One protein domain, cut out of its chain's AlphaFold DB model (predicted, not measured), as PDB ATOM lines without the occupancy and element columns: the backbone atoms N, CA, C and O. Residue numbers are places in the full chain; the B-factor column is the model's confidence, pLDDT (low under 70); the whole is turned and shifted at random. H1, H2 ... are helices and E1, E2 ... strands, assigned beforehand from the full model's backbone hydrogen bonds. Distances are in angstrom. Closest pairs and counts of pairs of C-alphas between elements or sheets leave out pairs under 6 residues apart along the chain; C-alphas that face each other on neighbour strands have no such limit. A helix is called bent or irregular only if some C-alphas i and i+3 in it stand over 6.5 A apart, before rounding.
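This is residues 129 to 287 of the 292 residues of the protein "DNA helicase" of Geomicrobium sp. JCM 19037 (UniProt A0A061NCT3). A twisted sheet of five strands curls round one helix, H2, while the short helix H4 is on the opposite face. The hairpin E2 and E3 lies at one end of the long axis; at the other lie the link after E6 and H3, where residues 238 to 243 stick out. The printed part has 159 residues, with named elements in the order E1 E2 E3 E4 E5 H1 H2 E6 H3 E7 H4, four helices and seven strands, of mixed class. The large sheet, E1 E4 E5 E6 E7, is mixed, with E5 and E6 parallel and its other neighbours antiparallel. The whole is only just compact, close to loose, with a radius of gyration of the C-alphas of 18.2 A, and elongated, spanning 68 by 36 by 28 A.

The large sheet holds E1, residues 129 to 136, 16.8 A long from C-alpha 129 at (141.081, 70.853, 71.661); E4, residues 159 to 169, 28.7 A; E5, residues 172 to 181, 29.7 A; E6, residues 219 to 228, 26.1 A; and E7, residues 256 to 259. E2, residues 146 to 148, and E3, residues 154 to 157, form the small antiparallel sheet. The helices are H1, residues 189 to 193; H2, residues 199 to 215, 21.9 A; H3, residues 242 to 252, 15.5 A from C-alpha 242 at (153.830, 48.560, 85.110); and H4, residues 263 to 269, which ends with C-alpha 269 at (138.368, 68.201, 82.844).

In the sheet, N 222 and O 175 of E6 and E5 are 2.8 A apart, N 165 and O 176 of E4 and E5 3.0 A, N 134 and O 161 of E1 and E4 2.8 A, and N 224 and O 258 of E6 and E7 2.8 A. E4 and E5 are a hairpin. E5, H1, H2 and E6 form a strand-helix-strand unit, two parallel neighbour strands with helices between, and its crossover is right-handed. H2 is on the sheet; its closest C-alphas to E6 are those of Val 208 and Ala 219, 5.3 A. H2 is irregular, with C-alphas 209 and 212 7.1 A apart. H4 is on the opposite face, at a height over the sheet of 7.1 A. E3 runs on into E4 at 66 degrees; in the hairpin E2 and E3, N 147 and O 155 are 2.8 A apart. H1 and H3 are not on the sheet. Each O i to N i+4 pair is within hydrogen-bond range in H1, H3 and H4, and 11 of 13 in H2.

The C-alphas farthest apart, of Gly 152 and Ala 239, are 68.8 A apart. The printed part has no cut. The link E6 to H3, 13 residues, is long. Mean pLDDT of the printed part is 92.0; residues 238 to 239 are under 70.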
ATOM      1  N   THR A 129     140.234  69.803  72.214       96.06
ATOM      2  CA  THR A 129     141.081  70.853  71.661       96.06
ATOM      3  C   THR A 129     140.496  71.399  70.369       96.06
ATOM      4  O   THR A 129     140.401  70.687  69.369       96.06
ATOM      5  N   ILE A 130     140.167  72.689  70.379       94.00
ATOM      6  CA  ILE A 130     139.668  73.413  69.209       94.00
ATOM      7  C   ILE A 130     140.828  73.735  68.273       94.00
ATOM      8  O   ILE A 130     140.801  73.434  67.074       94.00
ATOM      9  N   ASP A 131     141.882  74.336  68.821       93.31
ATOM     10  CA  ASP A 131     143.063  74.683  68.050       93.31
ATOM     11  C   ASP A 131     144.287  74.923  68.941       93.31
ATOM     12  O   ASP A 131     144.174  75.190  70.142       93.31
ATOM     13  N   LEU A 132     145.458  74.806  68.321       96.38
ATOM     14  CA  LEU A 132     146.751  75.174  68.884       96.38
ATOM     15  C   LEU A 132     147.295  76.402  68.162       96.38
ATOM     16  O   LEU A 132     147.008  76.603  66.979       96.38
ATOM     17  N   GLU A 133     148.149  77.155  68.855       96.06
ATOM     18  CA  GLU A 133     148.833  78.335  68.322       96.06
ATOM     19  C   GLU A 133     147.827  79.386  67.801       96.06
ATOM     20  O   GLU A 133     148.008  79.981  66.737       96.06
ATOM     21  N   VAL A 134     146.743  79.612  68.555       96.38
ATOM     22  CA  VAL A 134     145.625  80.491  68.181       96.38
ATOM     23  C   VAL A 134     146.053  81.943  68.255       96.38
ATOM     24  O   VAL A 134     146.255  82.500  69.334       96.38
ATOM     25  N   GLU A 135     146.173  82.580  67.098       96.25
ATOM     26  CA  GLU A 135     146.503  83.997  67.023       96.25
ATOM     27  C   GLU A 135     145.304  84.857  67.423       96.25
ATOM     28  O   GLU A 135     144.166  84.577  67.049       96.25
ATOM     29  N   PHE A 136     145.555  85.955  68.131       96.19
ATOM     30  CA  PHE A 136     144.552  86.979  68.411       96.19
ATOM     31  C   PHE A 136     145.103  88.381  68.148       96.19
ATOM     32  O   PHE A 136     146.313  88.623  68.190       96.19
ATOM     33  N   GLY A 137     144.197  89.322  67.897       93.69
ATOM     34  CA  GLY A 137     144.513  90.722  67.612       93.69
ATOM     35  C   GLY A 137     143.815  91.223  66.349       93.69
ATOM     36  O   GLY A 137     142.984  90.531  65.768       93.69
ATOM     37  N   ARG A 138     144.172  92.430  65.891       85.88
ATOM     38  CA  ARG A 138     143.423  93.153  64.838       85.88
ATOM     39  C   ARG A 138     143.241  92.366  63.534       85.88
ATOM     40  O   ARG A 138     142.244  92.550  62.844       85.88
ATOM     41  N   LYS A 139     144.212  91.520  63.179       87.00
ATOM     42  CA  LYS A 139     144.220  90.732  61.932       87.00
ATOM     43  C   LYS A 139     143.715  89.293  62.097       87.00
ATOM     44  O   LYS A 139     143.738  88.552  61.122       87.00
ATOM     45  N   SER A 140     143.288  88.901  63.296       91.06
ATOM     46  CA  SER A 140     142.796  87.552  63.588       91.06
ATOM     47  C   SER A 140     141.267  87.536  63.709       91.06
ATOM     48  O   SER A 140     140.689  88.529  64.149       91.06
ATOM     49  N   PRO A 141     140.577  86.431  63.375       89.88
ATOM     50  CA  PRO A 141     139.172  86.243  63.746       89.88
ATOM     51  C   PRO A 141     138.918  86.424  65.250       89.88
ATOM     52  O   PRO A 141     137.872  86.942  65.642       89.88
ATOM     53  N   LEU A 142     139.889  86.046  66.087       94.19
ATOM     54  CA  LEU A 142     139.853  86.277  67.524       94.19
ATOM     55  C   LEU A 142     140.389  87.683  67.825       94.19
ATOM     56  O   LEU A 142     141.595  87.934  67.868       94.19
ATOM     57  N   GLN A 143     139.473  88.633  67.970       89.75
ATOM     58  CA  GLN A 143     139.813  90.039  68.160       89.75
ATOM     59  C   GLN A 143     140.214  90.327  69.612       89.75
ATOM     60  O   GLN A 143     139.645  89.780  70.553       89.75
ATOM     61  N   SER A 144     141.175  91.234  69.790       89.19
ATOM     62  CA  SER A 144     141.491  91.818  71.098       89.19
ATOM     63  C   SER A 144     140.691  93.104  71.296       89.19
ATOM     64  O   SER A 144     140.529  93.859  70.330       89.19
ATOM     65  N   PRO A 145     140.298  93.445  72.536       86.94
ATOM     66  CA  PRO A 145     139.816  94.784  72.847       86.94
ATOM     67  C   PRO A 145     140.846  95.856  72.459       86.94
ATOM     68  O   PRO A 145     142.064  95.631  72.488       86.94
ATOM     69  N   VAL A 146     140.329  97.028  72.084       91.88
ATOM     70  CA  VAL A 146     141.106  98.240  71.815       91.88
ATOM     71  C   VAL A 146     140.838  99.228  72.944       91.88
ATOM     72  O   VAL A 146     139.694  99.597  73.196       91.88
ATOM     73  N   TYR A 147     141.901  99.661  73.607       92.31
ATOM     74  CA  TYR A 147     141.874 100.618  74.703       92.31
ATOM     75  C   TYR A 147     142.242 102.003  74.183       92.31
ATOM     76  O   TYR A 147     143.241 102.150  73.479       92.31
ATOM     77  N   THR A 148     141.474 103.024  74.546       95.06
ATOM     78  CA  THR A 148     141.850 104.423  74.303       95.06
ATOM     79  C   THR A 148     142.557 104.961  75.541       95.06
ATOM     80  O   THR A 148     142.030 104.848  76.644       95.06
ATOM     81  N   LEU A 149     143.752 105.513  75.357       93.50
ATOM     82  CA  LEU A 149     144.576 106.099  76.410       93.50
ATOM     83  C   LEU A 149     144.257 107.592  76.580       93.50
ATOM     84  O   LEU A 149     143.764 108.238  75.655       93.50
ATOM     85  N   ASP A 150     144.618 108.161  77.731       94.00
ATOM     86  CA  ASP A 150     144.333 109.565  78.082       94.00
ATOM     87  C   ASP A 150     144.905 110.584  77.085       94.00
ATOM     88  O   ASP A 150     144.368 111.676  76.908       94.00
ATOM     89  N   ASN A 151     145.994 110.231  76.402       91.56
ATOM     90  CA  ASN A 151     146.628 111.066  75.383       91.56
ATOM     91  C   ASN A 151     146.003 110.914  73.981       91.56
ATOM     92  O   ASN A 151     146.566 111.417  73.011       91.56
ATOM     93  N   GLY A 152     144.884 110.193  73.858       93.31
ATOM     94  CA  GLY A 152     144.189 109.924  72.598       93.31
ATOM     95  C   GLY A 152     144.786 108.789  71.762       93.31
ATOM     96  O   GLY A 152     144.190 108.407  70.755       93.31
ATOM     97  N   ALA A 153     145.924 108.213  72.162       94.31
ATOM     98  CA  ALA A 153     146.468 107.033  71.500       94.31
ATOM     99  C   ALA A 153     145.597 105.802  71.787       94.31
ATOM    100  O   ALA A 153     144.965 105.693  72.835       94.31
ATOM    101  N   THR A 154     145.597 104.835  70.876       95.38
ATOM    102  CA  THR A 154     144.916 103.550  71.085       95.38
ATOM    103  C   THR A 154     145.932 102.452  71.343       95.38
ATOM    104  O   THR A 154     146.942 102.390  70.641       95.38
ATOM    105  N   MET A 155     145.625 101.526  72.239       93.69
ATOM    106  CA  MET A 155     146.396 100.316  72.472       93.69
ATOM    107  C   MET A 155     145.545  99.079  72.188       93.69
ATOM    108  O   MET A 155     144.389  99.011  72.585       93.69
ATOM    109  N   SER A 156     146.104  98.083  71.513       93.81
ATOM    110  CA  SER A 156     145.476  96.770  71.358       93.81
ATOM    111  C   SER A 156     146.487  95.670  71.615       93.81
ATOM    112  O   SER A 156     147.677  95.831  71.325       93.81
ATOM    113  N   LEU A 157     146.004  94.543  72.128       94.62
ATOM    114  CA  LEU A 157     146.844  93.384  72.353       94.62
ATOM    115  C   LEU A 157     146.863  92.495  71.112       94.62
ATOM    116  O   LEU A 157     145.891  92.389  70.362       94.62
ATOM    117  N   ARG A 158     148.005  91.860  70.899       95.62
ATOM    118  CA  ARG A 158     148.154  90.750  69.968       95.62
ATOM    119  C   ARG A 158     148.929  89.640  70.641       95.62
ATOM    120  O   ARG A 158     149.751  89.890  71.524       95.62
ATOM    121  N   GLY A 159     148.747  88.429  70.168       95.62
ATOM    122  CA  GLY A 159     149.513  87.317  70.684       95.62
ATOM    123  C   GLY A 159     149.041  86.014  70.102       95.62
ATOM    124  O   GLY A 159     148.344  85.979  69.087       95.62
ATOM    125  N   ARG A 160     149.471  84.955  70.768       96.50
ATOM    126  CA  ARG A 160     149.209  83.599  70.360       96.50
ATOM    127  C   ARG A 160     148.979  82.753  71.599       96.50
ATOM    128  O   ARG A 160     149.757  82.846  72.540       96.50
ATOM    129  N   ILE A 161     147.887  82.006  71.601       97.62
ATOM    130  CA  ILE A 161     147.475  81.134  72.697       97.62
ATOM    131  C   ILE A 161     147.855  79.714  72.301       97.62
ATOM    132  O   ILE A 161     147.381  79.230  71.272       97.62
ATOM    133  N   ASP A 162     148.701  79.055  73.087       97.69
ATOM    134  CA  ASP A 162     149.279  77.769  72.685       97.69
ATOM    135  C   ASP A 162     148.216  76.703  72.425       97.69
ATOM    136  O   ASP A 162     148.319  75.965  71.450       97.69
ATOM    137  N   ARG A 163     147.189  76.626  73.277       97.88
ATOM    138  CA  ARG A 163     146.075  75.689  73.132       97.88
ATOM    139  C   ARG A 163     144.792  76.256  73.717       97.88
ATOM    140  O   ARG A 163     144.778  76.785  74.829       97.88
ATOM    141  N   VAL A 164     143.705  76.072  72.974       98.19
ATOM    142  CA  VAL A 164     142.343  76.382  73.407       98.19
ATOM    143  C   VAL A 164     141.498  75.116  73.340       98.19
ATOM    144  O   VAL A 164     141.387  74.504  72.275       98.19
ATOM    145  N   ASP A 165     140.871  74.753  74.459       97.69
ATOM    146  CA  ASP A 165     139.928  73.633  74.513       97.69
ATOM    147  C   ASP A 165     138.510  74.115  74.839       97.69
ATOM    148  O   ASP A 165     138.315  75.139  75.504       97.69
ATOM    149  N   GLN A 166     137.518  73.333  74.415       97.50
ATOM    150  CA  GLN A 166     136.101  73.565  74.666       97.50
ATOM    151  C   GLN A 166     135.424  72.293  75.184       97.50
ATOM    152  O   GLN A 166     135.623  71.211  74.637       97.50
ATOM    153  N   ALA A 167     134.560  72.439  76.184       97.00
ATOM    154  CA  ALA A 167     133.590  71.420  76.577       97.00
ATOM    155  C   ALA A 167     132.176  71.979  76.392       97.00
ATOM    156  O   ALA A 167     131.882  73.085  76.847       97.00
ATOM    157  N   THR A 168     131.285  71.235  75.737       95.62
ATOM    158  CA  THR A 168     129.887  71.657  75.546       95.62
ATOM    159  C   THR A 168     128.961  70.855  76.445       95.62
ATOM    160  O   THR A 168     129.014  69.629  76.472       95.62
ATOM    161  N   THR A 169     128.104  71.563  77.177       94.06
ATOM    162  CA  THR A 169     127.133  70.991  78.116       94.06
ATOM    163  C   THR A 169     125.733  71.538  77.850       94.06
ATOM    164  O   THR A 169     125.547  72.461  77.055       94.06
ATOM    165  N   ASP A 170     124.743  71.011  78.566       90.69
ATOM    166  CA  ASP A 170     123.384  71.556  78.629       90.69
ATOM    167  C   ASP A 170     123.329  72.994  79.177       90.69
ATOM    168  O   ASP A 170     122.409  73.744  78.855       90.69
ATOM    169  N   ARG A 171     124.328  73.400  79.973       88.19
ATOM    170  CA  ARG A 171     124.448  74.747  80.554       88.19
ATOM    171  C   ARG A 171     125.209  75.740  79.678       88.19
ATOM    172  O   ARG A 171     125.332  76.896  80.066       88.19
ATOM    173  N   GLY A 172     125.714  75.303  78.526       92.69
ATOM    174  CA  GLY A 172     126.523  76.113  77.618       92.69
ATOM    175  C   GLY A 172     127.917  75.532  77.385       92.69
ATOM    176  O   GLY A 172     128.251  74.433  77.844       92.69
ATOM    177  N   SER A 173     128.728  76.270  76.630       96.56
ATOM    178  CA  SER A 173     130.104  75.890  76.320       96.56
ATOM    179  C   SER A 173     131.076  76.497  77.323       96.56
ATOM    180  O   SER A 173     131.004  77.683  77.618       96.56
ATOM    181  N   TYR A 174     132.012  75.700  77.819       97.75
ATOM    182  CA  TYR A 174     133.111  76.137  78.672       97.75
ATOM    183  C   TYR A 174     134.394  76.152  77.859       97.75
ATOM    184  O   TYR A 174     134.647  75.216  77.102       97.75
ATOM    185  N   MET A 175     135.209  77.189  78.029       97.69
ATOM    186  CA  MET A 175     136.490  77.317  77.343       97.69
ATOM    187  C   MET A 175     137.640  77.413  78.331       97.69
ATOM    188  O   MET A 175     137.536  78.068  79.370       97.69
ATOM    189  N   GLN A 176     138.747  76.767  77.990       97.81
ATOM    190  CA  GLN A 176     139.981  76.841  78.757       97.81
ATOM    191  C   GLN A 176     141.172  77.093  77.845       97.81
ATOM    192  O   GLN A 176     141.152  76.760  76.658       97.81
ATOM    193  N   VAL A 177     142.217  77.661  78.433       98.44
ATOM    194  CA  VAL A 177     143.497  77.878  77.762       98.44
ATOM    195  C   VAL A 177     144.582  77.069  78.453       98.44
ATOM    196  O   VAL A 177     144.624  76.988  79.684       98.44
ATOM    197  N   VAL A 178     145.458  76.466  77.658       98.31
ATOM    198  CA  VAL A 178     146.608  75.709  78.149       98.31
ATOM    199  C   VAL A 178     147.860  76.265  77.497       98.31
ATOM    200  O   VAL A 178     147.887  76.456  76.286       98.31
ATOM    201  N   ASP A 179     148.874  76.533  78.308       97.56
ATOM    202  CA  ASP A 179     150.172  77.037  77.877       97.56
ATOM    203  C   ASP A 179     151.249  75.989  78.179       97.56
ATOM    204  O   ASP A 179     151.301  75.407  79.271       97.56
ATOM    205  N   TYR A 180     152.063  75.684  77.172       96.88
ATOM    206  CA  TYR A 180     153.090  74.656  77.263       96.88
ATOM    207  C   TYR A 180     154.389  75.273  77.769       96.88
ATOM    208  O   TYR A 180     154.912  76.231  77.204       96.88
ATOM    209  N   LYS A 181     154.953  74.695  78.829       94.62
ATOM    210  CA  LYS A 181     156.195  75.185  79.437       94.62
ATOM    211  C   LYS A 181     157.209  74.065  79.570       94.62
ATOM    212  O   LYS A 181     156.869  72.954  79.955       94.62
ATOM    213  N   SER A 182     158.472  74.359  79.270       90.94
ATOM    214  CA  SER A 182     159.592  73.424  79.465       90.94
ATOM    215  C   SER A 182     160.028  73.312  80.932       90.94
ATOM    216  O   SER A 182     160.700  72.354  81.317       90.94
ATOM    217  N   SER A 183     159.627  74.273  81.766       89.31
ATOM    218  CA  SER A 183     159.803  74.266  83.216       89.31
ATOM    219  C   SER A 183     158.461  74.168  83.929       89.31
ATOM    220  O   SER A 183     157.420  74.531  83.380       89.31
ATOM    221  N   GLU A 184     158.496  73.689  85.170       88.62
ATOM    222  CA  GLU A 184     157.326  73.737  86.032       88.62
ATOM    223  C   GLU A 184     156.965  75.202  86.310       88.62
ATOM    224  O   GLU A 184     157.822  76.020  86.656       88.62
ATOM    225  N   GLN A 185     155.691  75.534  86.122       89.06
ATOM    226  CA  GLN A 185     155.139  76.862  86.356       89.06
ATOM    227  C   GLN A 185     153.887  76.751  87.215       89.06
ATOM    228  O   GLN A 185     153.176  75.742  87.191       89.06
ATOM    229  N   SER A 186     153.610  77.808  87.968       88.50
ATOM    230  CA  SER A 186     152.391  77.940  88.758       88.50
ATOM    231  C   SER A 186     151.866  79.365  88.659       88.50
ATOM    232  O   SER A 186     152.628  80.302  88.426       88.50
ATOM    233  N   LEU A 187     150.553  79.527  88.813       88.06
ATOM    234  CA  LEU A 187     149.933  80.843  88.782       88.06
ATOM    235  C   LEU A 187     150.040  81.508  90.160       88.06
ATOM    236  O   LEU A 187     149.489  81.012  91.142       88.06
ATOM    237  N   SER A 188     150.699  82.661  90.211       91.19
ATOM    238  CA  SER A 188     150.783  83.507  91.400       91.19
ATOM    239  C   SER A 188     149.763  84.636  91.310       91.19
ATOM    240  O   SER A 188     149.895  85.554  90.503       91.19
ATOM    241  N   PHE A 189     148.737  84.603  92.163       89.31
ATOM    242  CA  PHE A 189     147.739  85.679  92.225       89.31
ATOM    243  C   PHE A 189     148.343  87.031  92.600       89.31
ATOM    244  O   PHE A 189     147.858  88.069  92.155       89.31
ATOM    245  N   THR A 190     149.412  87.019  93.396       93.12
ATOM    246  CA  THR A 190     150.164  88.228  93.729       93.12
ATOM    247  C   THR A 190     150.789  88.834  92.478       93.12
ATOM    248  O   THR A 190     150.687  90.042  92.285       93.12
ATOM    249  N   ASP A 191     151.378  88.020  91.602       93.00
ATOM    250  CA  ASP A 191     152.010  88.512  90.372       93.00
ATOM    251  C   ASP A 191     150.971  88.981  89.351       93.00
ATOM    252  O   ASP A 191     151.186  89.983  88.673       93.00
ATOM    253  N   VAL A 192     149.808  88.320  89.292       93.38
ATOM    254  CA  VAL A 192     148.660  88.786  88.497       93.38
ATOM    255  C   VAL A 192     148.209  90.172  88.971       93.38
ATOM    256  O   VAL A 192     148.036  91.070  88.150       93.38
ATOM    257  N   LEU A 193     148.059  90.374  90.288       91.25
ATOM    258  CA  LEU A 193     147.613  91.649  90.865       91.25
ATOM    259  C   LEU A 193     148.580  92.803  90.564       91.25
ATOM    260  O   LEU A 193     148.136  93.928  90.352       91.25
ATOM    261  N   HIS A 194     149.884  92.525  90.532       92.88
ATOM    262  CA  HIS A 194     150.916  93.514  90.207       92.88
ATOM    263  C   HIS A 194     151.211  93.621  88.702       92.88
ATOM    264  O   HIS A 194     152.143  94.320  88.322       92.88
ATOM    265  N   GLY A 195     150.463  92.927  87.838       90.56
ATOM    266  CA  GLY A 195     150.655  93.001  86.388       90.56
ATOM    267  C   GLY A 195     151.909  92.293  85.858       90.56
ATOM    268  O   GLY A 195     152.300  92.506  84.714       90.56
ATOM    269  N   ILE A 196     152.536  91.436  86.666       90.19
ATOM    270  CA  ILE A 196     153.776  90.717  86.334       90.19
ATOM    271  C   ILE A 196     153.488  89.427  85.550       90.19
ATOM    272  O   ILE A 196     154.317  89.005  84.745       90.19
ATOM    273  N   SER A 197     152.330  88.798  85.777       92.75
ATOM    274  CA  SER A 197     151.915  87.546  85.122       92.75
ATOM    275  C   SER A 197     150.478  87.645  84.613       92.75
ATOM    276  O   SER A 197     149.537  87.134  85.215       92.75
ATOM    277  N   LEU A 198     150.308  88.344  83.497       93.75
ATOM    278  CA  LEU A 198     149.028  88.646  82.861       93.75
ATOM    279  C   LEU A 198     148.687  87.698  81.709       93.75
ATOM    280  O   LEU A 198     147.519  87.630  81.332       93.75
ATOM    281  N   GLN A 199     149.661  86.971  81.152       94.50
ATOM    282  CA  GLN A 199     149.474  86.162  79.943       94.50
ATOM    283  C   GLN A 199     148.247  85.238  80.012       94.50
ATOM    284  O   GLN A 199     147.346  85.363  79.185       94.50
ATOM    285  N   MET A 200     148.172  84.357  81.013       96.00
ATOM    286  CA  MET A 200     147.088  83.372  81.116       96.00
ATOM    287  C   MET A 200     145.710  83.990  81.405       96.00
ATOM    288  O   MET A 200     144.762  83.638  80.696       96.00
ATOM    289  N   PRO A 201     145.563  84.938  82.357       95.69
ATOM    290  CA  PRO A 201     144.299  85.649  82.546       95.69
ATOM    291  C   PRO A 201     143.812  86.368  81.284       95.69
ATOM    292  O   PRO A 201     142.636  86.269  80.940       95.69
ATOM    293  N   VAL A 202     144.714  87.048  80.566       95.81
ATOM    294  CA  VAL A 202     144.371  87.759  79.327       95.81
ATOM    295  C   VAL A 202     143.958  86.781  78.231       95.81
ATOM    296  O   VAL A 202     142.990  87.038  77.523       95.81
ATOM    297  N   TYR A 203     144.653  85.654  78.079       97.25
ATOM    298  CA  TYR A 203     144.315  84.660  77.057       97.25
ATOM    299  C   TYR A 203     142.944  84.041  77.310       97.25
ATOM    300  O   TYR A 203     142.144  83.922  76.381       97.25
ATOM    301  N   LEU A 204     142.648  83.705  78.567       97.31
ATOM    302  CA  LEU A 204     141.342  83.188  78.951       97.31
ATOM    303  C   LEU A 204     140.232  84.215  78.695       97.31
ATOM    304  O   LEU A 204     139.202  83.858  78.129       97.31
ATOM    305  N   ASP A 205     140.453  85.480  79.062       96.06
ATOM    306  CA  ASP A 205     139.500  86.569  78.823       96.06
ATOM    307  C   ASP A 205     139.218  86.764  77.326       96.06
ATOM    308  O   ASP A 205     138.058  86.785  76.909       96.06
ATOM    309  N   ILE A 206     140.270  86.818  76.502       96.50
ATOM    310  CA  ILE A 206     140.156  86.982  75.047       96.50
ATOM    311  C   ILE A 206     139.377  85.826  74.425       96.50
ATOM    312  O   ILE A 206     138.511  86.061  73.585       96.50
ATOM    313  N   VAL A 207     139.650  84.585  74.831       97.06
ATOM    314  CA  VAL A 207     138.952  83.409  74.297       97.06
ATOM    315  C   VAL A 207     137.483  83.409  74.700       97.06
ATOM    316  O   VAL A 207     136.626  83.232  73.840       97.06
ATOM    317  N   VAL A 208     137.178  83.643  75.978       96.62
ATOM    318  CA  VAL A 208     135.800  83.605  76.489       96.62
ATOM    319  C   VAL A 208     134.963  84.741  75.894       96.62
ATOM    320  O   VAL A 208     133.893  84.491  75.340       96.62
ATOM    321  N   ASN A 209     135.463  85.979  75.932       95.38
ATOM    322  CA  ASN A 209     134.740  87.139  75.402       95.38
ATOM    323  C   ASN A 209     134.719  87.162  73.864       95.38
ATOM    324  O   ASN A 209     133.770  87.663  73.258       95.38
ATOM    325  N   GLY A 210     135.750  86.610  73.222       94.50
ATOM    326  CA  GLY A 210     135.875  86.523  71.768       94.50
ATOM    327  C   GLY A 210     135.169  85.319  71.139       94.50
ATOM    328  O   GLY A 210     135.030  85.283  69.913       94.50
ATOM    329  N   ALA A 211     134.677  84.362  71.934       94.75
ATOM    330  CA  ALA A 211     134.049  83.129  71.451       94.75
ATOM    331  C   ALA A 211     132.869  83.391  70.500       94.75
ATOM    332  O   ALA A 211     132.719  82.710  69.483       94.75
ATOM    333  N   LYS A 212     132.079  84.437  70.769       93.12
ATOM    334  CA  LYS A 212     130.915  84.793  69.946       93.12
ATOM    335  C   LYS A 212     131.313  85.259  68.553       93.12
ATOM    336  O   LYS A 212     130.704  84.837  67.577       93.12
ATOM    337  N   SER A 213     132.342  86.097  68.445       91.56
ATOM    338  CA  SER A 213     132.862  86.542  67.147       91.56
ATOM    339  C   SER A 213     133.666  85.463  66.429       91.56
ATOM    340  O   SER A 213     133.648  85.410  65.204       91.56
ATOM    341  N   TRP A 214     134.373  84.617  67.179       94.25
ATOM    342  CA  TRP A 214     135.279  83.625  66.614       94.25
ATOM    343  C   TRP A 214     134.548  82.365  66.134       94.25
ATOM    344  O   TRP A 214     134.831  81.873  65.045       94.25
ATOM    345  N   MET A 215     133.590  81.867  66.918       93.62
ATOM    346  CA  MET A 215     132.918  80.581  66.694       93.62
ATOM    347  C   MET A 215     131.386  80.673  66.699       93.62
ATOM    348  O   MET A 215     130.712  79.670  66.489       93.62
ATOM    349  N   GLY A 216     130.808  81.856  66.937       93.69
ATOM    350  CA  GLY A 216     129.351  82.033  66.966       93.69
ATOM    351  C   GLY A 216     128.673  81.511  68.235       93.69
ATOM    352  O   GLY A 216     127.453  81.354  68.236       93.69
ATOM    353  N   ILE A 217     129.431  81.249  69.303       94.56
ATOM    354  CA  ILE A 217     128.915  80.699  70.565       94.56
ATOM    355  C   ILE A 217     129.151  81.646  71.741       94.56
ATOM    356  O   ILE A 217     130.083  82.446  71.735       94.56
ATOM    357  N   GLU A 218     128.327  81.533  72.776       94.69
ATOM    358  CA  GLU A 218     128.634  82.136  74.074       94.69
ATOM    359  C   GLU A 218     129.389  81.117  74.928       94.69
ATOM    360  O   GLU A 218     129.053  79.930  74.941       94.69
ATOM    361  N   ALA A 219     130.442  81.583  75.594       95.81
ATOM    362  CA  ALA A 219     131.341  80.741  76.359       95.81
ATOM    363  C   ALA A 219     131.375  81.159  77.829       95.81
ATOM    364  O   ALA A 219     131.322  82.340  78.172       95.81
ATOM    365  N   HIS A 220     131.521  80.166  78.694       96.75
ATOM    366  CA  HIS A 220     131.820  80.308  80.105       96.75
ATOM    367  C   HIS A 220     133.289  79.986  80.368       96.75
ATOM    368  O   HIS A 220     133.949  79.256  79.626       96.75
ATOM    369  N   THR A 221     133.804  80.522  81.467       96.75
ATOM    370  CA  THR A 221     135.171  80.274  81.912       96.75
ATOM    371  C   THR A 221     135.320  78.846  82.438       96.75
ATOM    372  O   THR A 221     134.711  78.491  83.441       96.75
ATOM    373  N   GLY A 222     136.150  78.034  81.784       96.06
ATOM    374  CA  GLY A 222     136.564  76.720  82.279       96.06
ATOM    375  C   GLY A 222     137.765  76.835  83.217       96.06
ATOM    376  O   GLY A 222     137.668  76.561  84.414       96.06
ATOM    377  N   GLY A 223     138.899  77.292  82.683       96.62
ATOM    378  CA  GLY A 223     140.135  77.443  83.448       96.62
ATOM    379  C   GLY A 223     141.327  77.882  82.602       96.62
ATOM    380  O   GLY A 223     141.228  78.062  81.391       96.62
ATOM    381  N   MET A 224     142.465  78.064  83.260       97.56
ATOM    382  CA  MET A 224     143.744  78.384  82.634       97.56
ATOM    383  C   MET A 224     144.843  77.536  83.262       97.56
ATOM    384  O   MET A 224     144.949  77.471  84.491       97.56
ATOM    385  N   PHE A 225     145.660  76.891  82.433       97.81
ATOM    386  CA  PHE A 225     146.589  75.869  82.900       97.81
ATOM    387  C   PHE A 225     147.959  75.950  82.240       97.81
ATOM    388  O   PHE A 225     148.079  76.209  81.049       97.81
ATOM    389  N   TYR A 226     148.989  75.654  83.018       97.62
ATOM    390  CA  TYR A 226     150.323  75.350  82.532       97.62
ATOM    391  C   TYR A 226     150.480  73.835  82.426       97.62
ATOM    392  O   TYR A 226     150.247  73.106  83.398       97.62
ATOM    393  N   PHE A 227     150.911  73.370  81.257       97.38
ATOM    394  CA  PHE A 227     151.285  71.983  81.021       97.38
ATOM    395  C   PHE A 227     152.808  71.873  80.922       97.38
ATOM    396  O   PHE A 227     153.437  72.479  80.050       97.38
ATOM    397  N   HIS A 228     153.413  71.082  81.810       96.25
ATOM    398  CA  HIS A 228     154.865  70.915  81.853       96.25
ATOM    399  C   HIS A 228     155.333  69.868  80.833       96.25
ATOM    400  O   HIS A 228     155.138  68.666  81.010       96.25
ATOM    401  N   VAL A 229     156.002  70.319  79.775       96.19
ATOM    402  CA  VAL A 229     156.600  69.480  78.730       96.19
ATOM    403  C   VAL A 229     157.968  68.985  79.199       96.19
ATOM    404  O   VAL A 229     158.977  69.683  79.095       96.19
ATOM    405  N   HIS A 230     158.005  67.768  79.733       93.19
ATOM    406  CA  HIS A 230     159.215  67.143  80.267       93.19
ATOM    407  C   HIS A 230     159.190  65.625  80.067       93.19
ATOM    408  O   HIS A 230     158.253  65.089  79.492       93.19
ATOM    409  N   ASN A 231     160.238  64.923  80.509       88.00
ATOM    410  CA  ASN A 231     160.214  63.469  80.664       88.00
ATOM    411  C   ASN A 231     160.519  63.155  82.138       88.00
ATOM    412  O   ASN A 231     161.680  63.300  82.538       88.00
ATOM    413  N   PRO A 232     159.505  62.813  82.950       87.44
ATOM    414  CA  PRO A 232     159.653  62.649  84.389       87.44
ATOM    415  C   PRO A 232     160.581  61.482  84.710       87.44
ATOM    416  O   PRO A 232     160.506  60.409  84.102       87.44
ATOM    417  N   VAL A 233     161.437  61.694  85.705       86.31
ATOM    418  CA  VAL A 233     162.112  60.604  86.406       86.31
ATOM    419  C   VAL A 233     161.192  60.202  87.549       86.31
ATOM    420  O   VAL A 233     160.790  61.053  88.337       86.31
ATOM    421  N   ILE A 234     160.812  58.929  87.585       84.88
ATOM    422  CA  ILE A 234     159.899  58.385  88.590       84.88
ATOM    423  C   ILE A 234     160.740  57.542  89.533       84.88
ATOM    424  O   ILE A 234     161.431  56.625  89.081       84.88
ATOM    425  N   ASP A 235     160.682  57.863  90.819       81.94
ATOM    426  CA  ASP A 235     161.303  57.051  91.854       81.94
ATOM    427  C   ASP A 235     160.430  55.816  92.085       81.94
ATOM    428  O   ASP A 235     159.283  55.926  92.518       81.94
ATOM    429  N   LEU A 236     160.972  54.648  91.744       80.06
ATOM    430  CA  LEU A 236     160.292  53.358  91.847       80.06
ATOM    431  C   LEU A 236     160.945  52.488  92.919       80.06
ATOM    432  O   LEU A 236     162.145  52.577  93.185       80.06
ATOM    433  N   THR A 237     160.146  51.603  93.497       75.50
ATOM    434  CA  THR A 237     160.578  50.487  94.338       75.50
ATOM    435  C   THR A 237     160.521  49.176  93.543       75.50
ATOM    436  O   THR A 237     159.784  49.067  92.567       75.50
ATOM    437  N   GLU A 238     161.292  48.153  93.940       63.12
ATOM    438  CA  GLU A 238     161.388  46.869  93.204       63.12
ATOM    439  C   GLU A 238     160.050  46.110  93.048       63.12
ATOM    440  O   GLU A 238     159.982  45.149  92.285       63.12
ATOM    441  N   ALA A 239     158.993  46.522  93.756       68.56
ATOM    442  CA  ALA A 239     157.673  45.894  93.742       68.56
ATOM    443  C   ALA A 239     156.636  46.618  92.860       68.56
ATOM    444  O   ALA A 239     155.482  46.190  92.824       68.56
ATOM    445  N   ASP A 240     157.006  47.708  92.181       74.94
ATOM    446  CA  ASP A 240     156.049  48.490  91.397       74.94
ATOM    447  C   ASP A 240     155.719  47.806  90.063       74.94
ATOM    448  O   ASP A 240     156.576  47.608  89.203       74.94
ATOM    449  N   GLU A 241     154.445  47.452  89.884       82.62
ATOM    450  CA  GLU A 241     153.916  46.924  88.624       82.62
ATOM    451  C   GLU A 241     153.864  48.017  87.539       82.62
ATOM    452  O   GLU A 241     153.706  49.202  87.838       82.62
ATOM    453  N   ASP A 242     153.904  47.630  86.256       83.31
ATOM    454  CA  ASP A 242     153.830  48.560  85.110       83.31
ATOM    455  C   ASP A 242     152.636  49.535  85.190       83.31
ATOM    456  O   ASP A 242     152.707  50.680  84.734       83.31
ATOM    457  N   THR A 243     151.537  49.094  85.803       83.19
ATOM    458  CA  THR A 243     150.328  49.889  86.055       83.19
ATOM    459  C   THR A 243     150.578  51.042  87.031       83.19
ATOM    460  O   THR A 243     150.100  52.155  86.801       83.19
ATOM    461  N   VAL A 244     151.367  50.813  88.084       85.81
ATOM    462  CA  VAL A 244     151.768  51.826  89.072       85.81
ATOM    463  C   VAL A 244     152.696  52.849  88.423       85.81
ATOM    464  O   VAL A 244     152.488  54.054  88.569       85.81
ATOM    465  N   ILE A 245     153.659  52.380  87.621       85.75
ATOM    466  CA  ILE A 245     154.590  53.244  86.880       85.75
ATOM    467  C   ILE A 245     153.825  54.173  85.930       85.75
ATOM    468  O   ILE A 245     154.099  55.374  85.873       85.75
ATOM    469  N   ALA A 246     152.855  53.634  85.185       85.69
ATOM    470  CA  ALA A 246     152.019  54.423  84.286       85.69
ATOM    471  C   ALA A 246     151.180  55.463  85.047       85.69
ATOM    472  O   ALA A 246     151.090  56.610  84.610       85.69
ATOM    473  N   ALA A 247     150.621  55.098  86.204       87.50
ATOM    474  CA  ALA A 247     149.822  56.003  87.023       87.50
ATOM    475  C   ALA A 247     150.645  57.163  87.613       87.50
ATOM    476  O   ALA A 247     150.208  58.316  87.540       87.50
ATOM    477  N   GLU A 248     151.837  56.897  88.158       89.62
ATOM    478  CA  GLU A 248     152.714  57.959  88.673       89.62
ATOM    479  C   GLU A 248     153.271  58.831  87.539       89.62
ATOM    480  O   GLU A 248     153.337  60.053  87.689       89.62
ATOM    481  N   ARG A 249     153.557  58.248  86.365       90.25
ATOM    482  CA  ARG A 249     153.902  59.022  85.161       90.25
ATOM    483  C   ARG A 249     152.774  59.967  84.774       90.25
ATOM    484  O   ARG A 249     153.021  61.143  84.563       90.25
ATOM    485  N   PHE A 250     151.544  59.475  84.680       92.00
ATOM    486  CA  PHE A 250     150.392  60.292  84.300       92.00
ATOM    487  C   PHE A 250     150.203  61.477  85.258       92.00
ATOM    488  O   PHE A 250     150.023  62.621  84.840       92.00
ATOM    489  N   LYS A 251     150.330  61.210  86.559       92.00
ATOM    490  CA  LYS A 251     150.206  62.198  87.632       92.00
ATOM    491  C   LYS A 251     151.315  63.253  87.624       92.00
ATOM    492  O   LYS A 251     151.050  64.380  88.033       92.00
ATOM    493  N   SER A 252     152.524  62.947  87.151       93.44
ATOM    494  CA  SER A 252     153.591  63.955  87.038       93.44
ATOM    495  C   SER A 252     153.309  65.009  85.959       93.44
ATOM    496  O   SER A 252     153.916  66.072  85.979       93.44
ATOM    497  N   TYR A 253     152.378  64.743  85.037       95.38
ATOM    498  CA  TYR A 253     151.875  65.719  84.059       95.38
ATOM    499  C   TYR A 253     150.576  66.397  84.503       95.38
ATOM    500  O   TYR A 253     149.871  66.997  83.686       95.38
ATOM    501  N   LYS A 254     150.238  66.308  85.794       96.00
ATOM    502  CA  LYS A 254     149.163  67.108  86.372       96.00
ATOM    503  C   LYS A 254     149.416  68.583  86.068       96.00
ATOM    504  O   LYS A 254     150.477  69.118  86.379       96.00
ATOM    505  N   MET A 255     148.426  69.240  85.481       96.44
ATOM    506  CA  MET A 255     148.517  70.654  85.161       96.44
ATOM    507  C   MET A 255     148.431  71.506  86.426       96.44
ATOM    508  O   MET A 255     147.649  71.230  87.342       96.44
ATOM    509  N   ASN A 256     149.197  72.592  86.432       95.62
ATOM    510  CA  ASN A 256     149.103  73.655  87.425       95.62
ATOM    511  C   ASN A 256     148.294  74.813  86.844       95.62
ATOM    512  O   ASN A 256     148.353  75.067  85.646       95.62
ATOM    513  N   GLY A 257     147.557  75.553  87.667       95.31
ATOM    514  CA  GLY A 257     146.791  76.691  87.167       95.31
ATOM    515  C   GLY A 257     145.579  77.015  88.015       95.31
ATOM    516  O   GLY A 257     145.581  76.812  89.230       95.31
ATOM    517  N   TRP A 258     144.546  77.526  87.357       95.88
ATOM    518  CA  TRP A 258     143.321  77.971  87.995       95.88
ATOM    519  C   TRP A 258     142.091  77.489  87.235       95.88
ATOM    520  O   TRP A 258     142.067  77.459  86.008       95.88
ATOM    521  N   LEU A 259     141.049  77.160  87.988       94.75
ATOM    522  CA  LEU A 259     139.736  76.808  87.478       94.75
ATOM    523  C   LEU A 259     138.653  77.414  88.362       94.75
ATOM    524  O   LEU A 259     138.896  77.759  89.525       94.75
ATOM    525  N   GLN A 260     137.447  77.514  87.809       89.50
ATOM    526  CA  GLN A 260     136.292  77.959  88.569       89.50
ATOM    527  C   GLN A 260     136.046  77.035  89.768       89.50
ATOM    528  O   GLN A 260     136.275  75.825  89.714       89.50
ATOM    529  N   LYS A 261     135.539  77.611  90.863       91.06
ATOM    530  CA  LYS A 261     135.138  76.876  92.067       91.06
ATOM    531  C   LYS A 261     133.829  76.091  91.857       91.06
ATOM    532  O   LYS A 261     132.864  76.288  92.591       91.06
ATOM    533  N   ASP A 262     133.794  75.242  90.834       90.81
ATOM    534  CA  ASP A 262     132.642  74.441  90.427       90.81
ATOM    535  C   ASP A 262     133.077  72.984  90.176       90.81
ATOM    536  O   ASP A 262     133.797  72.711  89.209       90.81
ATOM    537  N   PRO A 263     132.638  72.028  91.018       90.62
ATOM    538  CA  PRO A 263     132.916  70.612  90.814       90.62
ATOM    539  C   PRO A 263     132.462  70.091  89.450       90.62
ATOM    540  O   PRO A 263     133.131  69.224  88.902       90.62
ATOM    541  N   ALA A 264     131.371  70.623  88.885       91.00
ATOM    542  CA  ALA A 264     130.879  70.185  87.582       91.00
ATOM    543  C   ALA A 264     131.888  70.504  86.471       91.00
ATOM    544  O   ALA A 264     132.120  69.666  85.608       91.00
ATOM    545  N   VAL A 265     132.538  71.672  86.530       93.31
ATOM    546  CA  VAL A 265     133.592  72.059  85.579       93.31
ATOM    547  C   VAL A 265     134.834  71.185  85.758       93.31
ATOM    548  O   VAL A 265     135.414  70.739  84.772       93.31
ATOM    549  N   ALA A 266     135.217  70.881  87.000       94.38
ATOM    550  CA  ALA A 266     136.337  69.979  87.268       94.38
ATOM    551  C   ALA A 266     136.086  68.559  86.726       94.38
ATOM    552  O   ALA A 266     136.993  67.975  86.140       94.38
ATOM    553  N   SER A 267     134.861  68.033  86.843       93.75
ATOM    554  CA  SER A 267     134.484  66.733  86.270       93.75
ATOM    555  C   SER A 267     134.448  66.723  84.735       93.75
ATOM    556  O   SER A 267     134.534  65.657  84.139       93.75
ATOM    557  N   LEU A 268     134.339  67.883  84.070       95.12
ATOM    558  CA  LEU A 268     134.524  67.970  82.612       95.12
ATOM    559  C   LEU A 268     136.001  67.852  82.213       95.12
ATOM    560  O   LEU A 268     136.294  67.430  81.097       95.12
ATOM    561  N   MET A 269     136.922  68.266  83.088       95.38
ATOM    562  CA  MET A 269     138.368  68.201  82.844       95.38
ATOM    563  C   MET A 269     138.956  66.828  83.182       95.38
ATOM    564  O   MET A 269     139.959  66.445  82.593       95.38
ATOM    565  N   ASP A 270     138.363  66.129  84.147       95.06
ATOM    566  CA  ASP A 270     138.769  64.807  84.622       95.06
ATOM    567  C   ASP A 270     137.497  63.990  84.898       95.06
ATOM    568  O   ASP A 270     136.862  64.148  85.942       95.06
ATOM    569  N   GLU A 271     137.100  63.140  83.948       92.25
ATOM    570  CA  GLU A 271     135.884  62.315  84.021       92.25
ATOM    571  C   GLU A 271     135.907  61.349  85.224       92.25
ATOM    572  O   GLU A 271     134.857  60.928  85.714       92.25
ATOM    573  N   GLU A 272     137.090  61.024  85.759       90.00
ATOM    574  CA  GLU A 272     137.228  60.176  86.947       90.00
ATOM    575  C   GLU A 272     137.018  60.952  88.265       90.00
ATOM    576  O   GLU A 272     136.882  60.357  89.341       90.00
ATOM    577  N   PHE A 273     136.933  62.286  88.214       89.25
ATOM    578  CA  PHE A 273     136.702  63.148  89.372       89.25
ATOM    579  C   PHE A 273     135.212  63.199  89.757       89.25
ATOM    580  O   PHE A 273     134.468  64.075  89.317       89.25
ATOM    581  N   THR A 274     134.765  62.264  90.605       72.50
ATOM    582  CA  THR A 274     133.326  62.064  90.898       72.50
ATOM    583  C   THR A 274     132.934  62.214  92.374       72.50
ATOM    584  O   THR A 274     132.027  62.987  92.682       72.50
ATOM    585  N   ASP A 275     133.614  61.536  93.305       70.00
ATOM    586  CA  ASP A 275     133.118  61.428  94.690       70.00
ATOM    587  C   ASP A 275     133.982  62.145  95.739       70.00
ATOM    588  O   ASP A 275     133.514  63.033  96.457       70.00
ATOM    589  N   THR A 276     135.251  61.754  95.869       70.56
ATOM    590  CA  THR A 276     136.216  62.350  96.807       70.56
ATOM    591  C   THR A 276     137.635  62.136  96.301       70.56
ATOM    592  O   THR A 276     137.915  61.130  95.660       70.56
ATOM    593  N   GLY A 277     138.549  63.043  96.644       84.06
ATOM    594  CA  GLY A 277     139.955  62.921  96.258       84.06
ATOM    595  C   GLY A 277     140.453  64.122  95.472       84.06
ATOM    596  O   GLY A 277     139.766  65.135  95.358       84.06
ATOM    597  N   ALA A 278     141.694  64.031  95.005       90.06
ATOM    598  CA  ALA A 278     142.304  65.039  94.152       90.06
ATOM    599  C   ALA A 278     142.296  64.544  92.704       90.06
ATOM    600  O   ALA A 278     142.608  63.379  92.469       90.06
ATOM    601  N   SER A 279     141.992  65.435  91.762       93.25
ATOM    602  CA  SER A 279     142.154  65.142  90.338       93.25
ATOM    603  C   SER A 279     143.624  64.852  90.022       93.25
ATOM    604  O   SER A 279     144.538  65.453  90.613       93.25
ATOM    605  N   ARG A 280     143.844  63.935  89.077       92.62
ATOM    606  CA  ARG A 280     145.178  63.598  88.561       92.62
ATOM    607  C   ARG A 280     145.616  64.532  87.431       92.62
ATOM    608  O   ARG A 280     146.801  64.584  87.137       92.62
ATOM    609  N   MET A 281     144.686  65.294  86.851       94.56
ATOM    610  CA  MET A 281     144.922  66.144  85.679       94.56
ATOM    611  C   MET A 281     144.945  67.638  86.003       94.56
ATOM    612  O   MET A 281     145.736  68.369  85.418       94.56
ATOM    613  N   VAL A 282     144.116  68.095  86.947       95.19
ATOM    614  CA  VAL A 282     143.935  69.523  87.273       95.19
ATOM    615  C   VAL A 282     144.036  69.782  88.784       95.19
ATOM    616  O   VAL A 282     143.909  68.848  89.588       95.19
ATOM    617  N   PRO A 283     144.276  71.028  89.242       94.19
ATOM    618  CA  PRO A 283     144.395  71.360  90.663       94.19
ATOM    619  C   PRO A 283     143.024  71.418  91.372       94.19
ATOM    620  O   PRO A 283     142.711  72.376  92.072       94.19
ATOM    621  N   ALA A 284     142.211  70.367  91.224       93.50
ATOM    622  CA  ALA A 284     140.906  70.202  91.860       93.50
ATOM    623  C   ALA A 284     140.951  69.147  92.976       93.50
ATOM    624  O   ALA A 284     141.623  68.115  92.851       93.50
ATOM    625  N   LYS A 285     140.222  69.385  94.074       92.38
ATOM    626  CA  LYS A 285     140.094  68.431  95.183       92.38
ATOM    627  C   LYS A 285     138.718  68.517  95.836       92.38
ATOM    628  O   LYS A 285     138.334  69.573  96.317       92.38
ATOM    629  N   LEU A 286     138.030  67.383  95.947       88.31
ATOM    630  CA  LEU A 286     136.777  67.259  96.694       88.31
ATOM    631  C   LEU A 286     137.032  66.626  98.063       88.31
ATOM    632  O   LEU A 286     137.565  65.514  98.173       88.31
ATOM    633  N   LYS A 287     136.636  67.322  99.133       83.69
ATOM    634  CA  LYS A 287     136.632  66.763 100.497       83.69
ATOM    635  C   LYS A 287     135.342  65.978 100.761       83.69
ATOM    636  O   LYS A 287     134.303  66.262 100.177       83.69
TER     637      LYS A 287